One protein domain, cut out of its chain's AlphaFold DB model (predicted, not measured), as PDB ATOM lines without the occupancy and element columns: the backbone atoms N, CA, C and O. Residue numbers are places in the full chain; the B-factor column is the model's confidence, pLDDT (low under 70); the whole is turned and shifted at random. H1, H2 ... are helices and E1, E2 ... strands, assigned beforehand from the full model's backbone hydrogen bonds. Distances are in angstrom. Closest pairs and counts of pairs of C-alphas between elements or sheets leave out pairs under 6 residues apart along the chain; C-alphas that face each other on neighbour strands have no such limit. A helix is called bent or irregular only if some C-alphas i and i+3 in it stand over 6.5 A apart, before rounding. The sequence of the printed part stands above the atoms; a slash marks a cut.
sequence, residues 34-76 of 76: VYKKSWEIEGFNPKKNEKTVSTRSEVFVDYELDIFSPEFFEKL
ATOM      1  N   VAL A  34      19.709   9.925  91.116       92.56
ATOM      2  CA  VAL A  34      19.147  10.098  92.462       92.56
ATOM      3  C   VAL A  34      20.292  10.337  93.432       92.56
ATOM      4  O   VAL A  34      21.128   9.457  93.632       92.56
ATOM      5  N   TYR A  35      20.347  11.528  94.023       91.50
ATOM      6  CA  TYR A  35      21.422  11.926  94.932       91.50
ATOM      7  C   TYR A  35      20.919  12.874  96.021       91.50
ATOM      8  O   TYR A  35      19.822  13.421  95.948       91.50
ATOM      9  N   LYS A  36      21.705  13.036  97.088       91.44
ATOM     10  CA  LYS A  36      21.357  13.914  98.209       91.44
ATOM     11  C   LYS A  36      21.839  15.326  97.902       91.44
ATOM     12  O   LYS A  36      23.040  15.531  97.772       91.44
ATOM     13  N   LYS A  37      20.925  16.291  97.848       90.81
ATOM     14  CA  LYS A  37      21.251  17.707  97.649       90.81
ATOM     15  C   LYS A  37      20.954  18.480  98.924       90.81
ATOM     16  O   LYS A  37      19.962  18.200  99.596       90.81
ATOM     17  N   SER A  38      21.826  19.420  99.272       90.06
ATOM     18  CA  SER A  38      21.628  20.306 100.421       90.06
ATOM     19  C   SER A  38      21.360  21.719  99.938       90.06
ATOM     20  O   SER A  38      22.038  22.200  99.034       90.06
ATOM     21  N   TRP A  39      20.384  22.381 100.541       88.12
ATOM     22  CA  TRP A  39      20.094  23.781 100.269       88.12
ATOM     23  C   TRP A  39      19.808  24.538 101.554       88.12
ATOM     24  O   TRP A  39      19.461  23.968 102.595       88.12
ATOM     25  N   GLU A  40      19.981  25.847 101.465       90.19
ATOM     26  CA  GLU A  40      19.662  26.769 102.536       90.19
ATOM     27  C   GLU A  40      18.163  27.064 102.531       90.19
ATOM     28  O   GLU A  40      17.565  27.361 101.497       90.19
ATOM     29  N   ILE A  41      17.549  26.947 103.703       88.38
ATOM     30  CA  ILE A  41      16.175  27.364 103.947       88.38
ATOM     31  C   ILE A  41      16.174  28.483 104.982       88.38
ATOM     32  O   ILE A  41      16.866  28.408 106.001       88.38
ATOM     33  N   GLU A  42      15.372  29.514 104.738       87.62
ATOM     34  CA  GLU A  42      15.076  30.520 105.751       87.62
ATOM     35  C   GLU A  42      14.000  29.981 106.694       87.62
ATOM     36  O   GLU A  42      12.877  29.675 106.289       87.62
ATOM     37  N   GLY A  43      14.350  29.852 107.969       84.50
ATOM     38  CA  GLY A  43      13.424  29.541 109.048       84.50
ATOM     39  C   GLY A  43      13.248  30.733 109.979       84.50
ATOM     40  O   GLY A  43      14.040  31.673 109.985       84.50
ATOM     41  N   PHE A  44      12.216  30.687 110.812       83.06
ATOM     42  CA  PHE A  44      12.048  31.635 111.905       83.06
ATOM     43  C   PHE A  44      12.309  30.929 113.231       83.06
ATOM     44  O   PHE A  44      11.717  29.885 113.501       83.06
ATOM     45  N   ASN A  45      13.189  31.490 114.059       81.81
ATOM     46  CA  ASN A  45      13.476  30.964 115.384       81.81
ATOM     47  C   ASN A  45      12.607  31.683 116.431       81.81
ATOM     48  O   ASN A  45      12.979  32.771 116.876       81.81
ATOM     49  N   PRO A  46      11.499  31.085 116.908       77.69
ATOM     50  CA  PRO A  46      10.601  31.736 117.864       77.69
ATOM     51  C   PRO A  46      11.239  31.965 119.242       77.69
ATOM     52  O   PRO A  46      10.736  32.779 120.007       77.69
ATOM     53  N   LYS A  47      12.353  31.289 119.571       82.81
ATOM     54  CA  LYS A  47      13.088  31.521 120.828       82.81
ATOM     55  C   LYS A  47      13.975  32.764 120.771       82.81
ATOM     56  O   LYS A  47      14.261  33.338 121.815       82.81
ATOM     57  N   LYS A  48      14.437  33.147 119.576       79.81
ATOM     58  CA  LYS A  48      15.297  34.321 119.350       79.81
ATOM     59  C   LYS A  48      14.579  35.473 118.644       79.81
ATOM     60  O   LYS A  48      15.129  36.559 118.576       79.81
ATOM     61  N   ASN A  49      13.351  35.249 118.168       80.06
ATOM     62  CA  ASN A  49      12.552  36.204 117.399       80.06
ATOM     63  C   ASN A  49      13.263  36.702 116.122       80.06
ATOM     64  O   ASN A  49      13.090  37.843 115.704       80.06
ATOM     65  N   GLU A  50      14.069  35.837 115.505       86.25
ATOM     66  CA  GLU A  50      14.938  36.165 114.371       86.25
ATOM     67  C   GLU A  50      14.747  35.168 113.226       86.25
ATOM     68  O   GLU A  50      14.456  33.986 113.444       86.25
ATOM     69  N   LYS A  51      14.951  35.639 111.990       82.31
ATOM     70  CA  LYS A  51      15.086  34.761 110.825       82.31
ATOM     71  C   LYS A  51      16.462  34.103 110.860       82.31
ATOM     72  O   LYS A  51      17.476  34.785 110.963       82.31
ATOM     73  N   THR A  52      16.493  32.783 110.770       85.12
ATOM     74  CA  THR A  52      17.714  31.978 110.801       85.12
ATOM     75  C   THR A  52      17.800  31.128 109.549       85.12
ATOM     76  O   THR A  52      16.840  30.437 109.211       85.12
ATOM     77  N   VAL A  53      18.958  31.128 108.898       89.19
ATOM     78  CA  VAL A  53      19.243  30.213 107.790       89.19
ATOM     79  C   VAL A  53      19.608  28.845 108.362       89.19
ATOM     80  O   VAL A  53      20.300  28.741 109.375       89.19
ATOM     81  N   SER A  54      19.097  27.778 107.763       85.94
ATOM     82  CA  SER A  54      19.439  26.402 108.124       85.94
ATOM     83  C   SER A  54      19.663  25.575 106.870       85.94
ATOM     84  O   SER A  54      19.007  25.785 105.854       85.94
ATOM     85  N   THR A  55      20.575  24.613 106.939       88.75
ATOM     86  CA  THR A  55      20.837  23.695 105.829       88.75
ATOM     87  C   THR A  55      19.914  22.491 105.940       88.75
ATOM     88  O   THR A  55      19.905  21.796 106.958       88.75
ATOM     89  N   ARG A  56      19.147  22.216 104.886       88.88
ATOM     90  CA  ARG A  56      18.324  21.013 104.771       88.88
ATOM     91  C   ARG A  56      18.832  20.179 103.612       88.88
ATOM     92  O   ARG A  56      19.068  20.701 102.529       88.88
ATOM     93  N   SER A  57      18.973  18.880 103.844       90.69
ATOM     94  CA  SER A  57      19.247  17.933 102.772       90.69
ATOM     95  C   SER A  57      17.992  17.157 102.403       90.69
ATOM     96  O   SER A  57      17.269  16.695 103.288       90.69
ATOM     97  N   GLU A  58      17.786  16.945 101.112       91.88
ATOM     98  CA  GLU A  58      16.716  16.107 100.576       91.88
ATOM     99  C   GLU A  58      17.260  15.190  99.480       91.88
ATOM    100  O   GLU A  58      18.352  15.398  98.940       91.88
ATOM    101  N   VAL A  59      16.494  14.149  99.169       93.12
ATOM    102  CA  VAL A  59      16.724  13.321  97.990       93.12
ATOM    103  C   VAL A  59      16.266  14.105  96.763       93.12
ATOM    104  O   VAL A  59      15.100  14.467  96.655       93.12
ATOM    105  N   PHE A  60      17.189  14.356  95.845       92.69
ATOM    106  CA  PHE A  60      16.934  15.012  94.575       92.69
ATOM    107  C   PHE A  60      16.912  13.971  93.454       92.69
ATOM    108  O   PHE A  60      17.800  13.118  93.373       92.69
ATOM    109  N   VAL A  61      15.879  14.041  92.613       93.81
ATOM    110  CA  VAL A  61      15.711  13.184  91.436       93.81
ATOM    111  C   VAL A  61      15.941  14.034  90.195       93.81
ATOM    112  O   VAL A  61      15.203  14.982  89.936       93.81
ATOM    113  N   ASP A  62      16.970  13.678  89.440       92.31
ATOM    114  CA  ASP A  62      17.447  14.400  88.273       92.31
ATOM    115  C   ASP A  62      17.038  13.674  86.983       92.31
ATOM    116  O   ASP A  62      17.526  12.580  86.682       92.31
ATOM    117  N   TYR A  63      16.117  14.280  86.231       92.62
ATOM    118  CA  TYR A  63      15.645  13.786  84.932       92.62
ATOM    119  C   TYR A  63      16.429  14.376  83.748       92.62
ATOM    120  O   TYR A  63      16.250  13.942  82.605       92.62
ATOM    121  N   GLU A  64      17.299  15.353  84.002       91.38
ATOM    122  CA  GLU A  64      18.084  16.059  82.990       91.38
ATOM    123  C   GLU A  64      19.578  15.850  83.219       91.38
ATOM    124  O   GLU A  64      20.380  16.772  83.108       91.38
ATOM    125  N   LEU A  65      19.954  14.599  83.490       89.50
ATOM    126  CA  LEU A  65      21.343  14.225  83.710       89.50
ATOM    127  C   LEU A  65      22.250  14.703  82.576       89.50
ATOM    128  O   LEU A  65      22.042  14.387  81.397       89.50
ATOM    129  N   ASP A  66      23.309  15.403  82.954       88.06
ATOM    130  CA  ASP A  66      24.412  15.702  82.058       88.06
ATOM    131  C   ASP A  66      25.248  14.453  81.758       88.06
ATOM    132  O   ASP A  66      25.114  13.394  82.377       88.06
ATOM    133  N   ILE A  67      26.107  14.562  80.745       86.88
ATOM    134  CA  ILE A  67      27.067  13.502  80.442       86.88
ATOM    135  C   ILE A  67      28.040  13.403  81.614       86.88
ATOM    136  O   ILE A  67      28.627  14.404  82.020       86.88
ATOM    137  N   PHE A  68      28.233  12.189  82.127       89.31
ATOM    138  CA  PHE A  68      29.194  11.953  83.194       89.31
ATOM    139  C   PHE A  68      30.600  12.323  82.730       89.31
ATOM    140  O   PHE A  68      31.179  11.690  81.846       89.31
ATOM    141  N   SER A  69      31.136  13.352  83.365       88.56
ATOM    142  CA  SER A  69      32.507  13.813  83.232       88.56
ATOM    143  C   SER A  69      33.073  14.073  84.632       88.56
ATOM    144  O   SER A  69      32.299  14.187  85.586       88.56
ATOM    145  N   PRO A  70      34.399  14.160  84.808       89.00
ATOM    146  CA  PRO A  70      34.979  14.532  86.098       89.00
ATOM    147  C   PRO A  70      34.368  15.827  86.663       89.00
ATOM    148  O   PRO A  70      33.997  15.877  87.832       89.00
ATOM    149  N   GLU A  71      34.139  16.818  85.804       87.06
ATOM    150  CA  GLU A  71      33.561  18.118  86.164       87.06
ATOM    151  C   GLU A  71      32.091  18.020  86.594       87.06
ATOM    152  O   GLU A  71      31.613  18.865  87.348       87.06
ATOM    153  N   PHE A  72      31.351  17.014  86.113       86.19
ATOM    154  CA  PHE A  72      29.989  16.746  86.580       86.19
ATOM    155  C   PHE A  72      29.995  16.329  88.055       86.19
ATOM    156  O   PHE A  72      29.204  16.844  88.842       86.19
ATOM    157  N   PHE A  73      30.920  15.450  88.447       83.38
ATOM    158  CA  PHE A  73      31.001  14.960  89.825       83.38
ATOM    159  C   PHE A  73      31.540  15.997  90.811       83.38
ATOM    160  O   PHE A  73      31.204  15.931  91.987       83.38
ATOM    161  N   GLU A  74      32.324  16.972  90.346       85.00
ATOM    162  CA  GLU A  74      32.764  18.102  91.174       85.00
ATOM    163  C   GLU A  74      31.637  19.094  91.506       85.00
ATOM    164  O   GLU A  74      31.747  19.847  92.471       85.00
ATOM    165  N   LYS A  75      30.565  19.122  90.703       75.31
ATOM    166  CA  LYS A  75      29.442  20.065  90.850       75.31
ATOM    167  C   LYS A  75      28.252  19.511  91.641       75.31
ATOM    168  O   LYS A  75      27.329  20.278  91.923       75.31
ATOM    169  N   LEU A  76      28.246  18.207  91.925       71.00
ATOM    170  CA  LEU A  76      27.218  17.526  92.725       71.00
ATOM    171  C   LEU A  76      27.329  17.891  94.209       71.00
ATOM    172  O   LEU A  76      26.260  18.151  94.811       71.00
TER     173      LEU A  76
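Overview. This is residues 34 to 76 of the 76 residues of the protein "Guanylyltransferase" of Methanobrevibacter sp (UniProt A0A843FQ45). A long, bent hairpin of two antiparallel strands, E1 and E2, makes most of the length, and at its open end the chain runs on past E2 into an arm that ends in one short helix, H1. Residues 66 to 75, with H1 among them, stick out from the ribbon. The printed part has 43 residues with two named strands and one named helix, in the order E1, E2, H1 along the chain; the sheet has the order E1 - E2, is antiparallel, and the class is mostly strand. The whole is extended, with a radius of gyration of the C-alphas of 15.5 A, and its outline is a rod spanning 46 by 18 by 12 A.

Along the chain. The printed part begins with E1, residues 34 to 45, from C-alpha 34 at (19.147, 10.098, 92.462) to C-alpha 45 at (13.476, 30.964, 115.384), 31.5 A from first to last C-alpha. E1 bends by 53 degrees at residue 42. After a tight link of 4 residues comes E2, residues 50 to 62, the longest strand with 13 residues and 34.1 A from first to last C-alpha. E2 bends by 61 degrees at residue 59. A short link of 7 residues leads to H1, residues 70 to 74, which is 6.6 A long and ends with C-alpha 74 at (32.764, 18.102, 91.174).

Arrangement. E1 and E2 are a hairpin of antiparallel neighbour strands, with an angle of 163 degrees between their N-to-C directions. The C-alphas of Val 34 and Val 61 face each other at 4.7 A near the open end, and those of Asn 45 and Glu 50 face each other at 5.5 A beside the tight link. Between the strands, N 35 and O 60 are within hydrogen-bond range at 3.1 A, and so are N 52 and O 43 at 2.8 A. In H1 the O i to N i+4 pair is within hydrogen-bond range. H1 is apart from E1, with no C-alpha of the one within 8 A of the other.

Size, cuts and confidence. The two C-alphas farthest apart are those of Lys 47 and Ile 67, at 46.4 A, while the first and last printed C-alphas, of Val 34 and Leu 76, are 11.0 A apart. Residues 66 to 75, of which 70 to 74 belong to H1, stand free. Without them the body has 33 residues and spans 41 by 12 by 12 A, with a radius of gyration of 13.6 A. The printed part has no cut, and neither link is long. It ends at residue 76, the chain's last residue. The mean pLDDT of the printed part is 87.1, and no printed residue of this model is under 70.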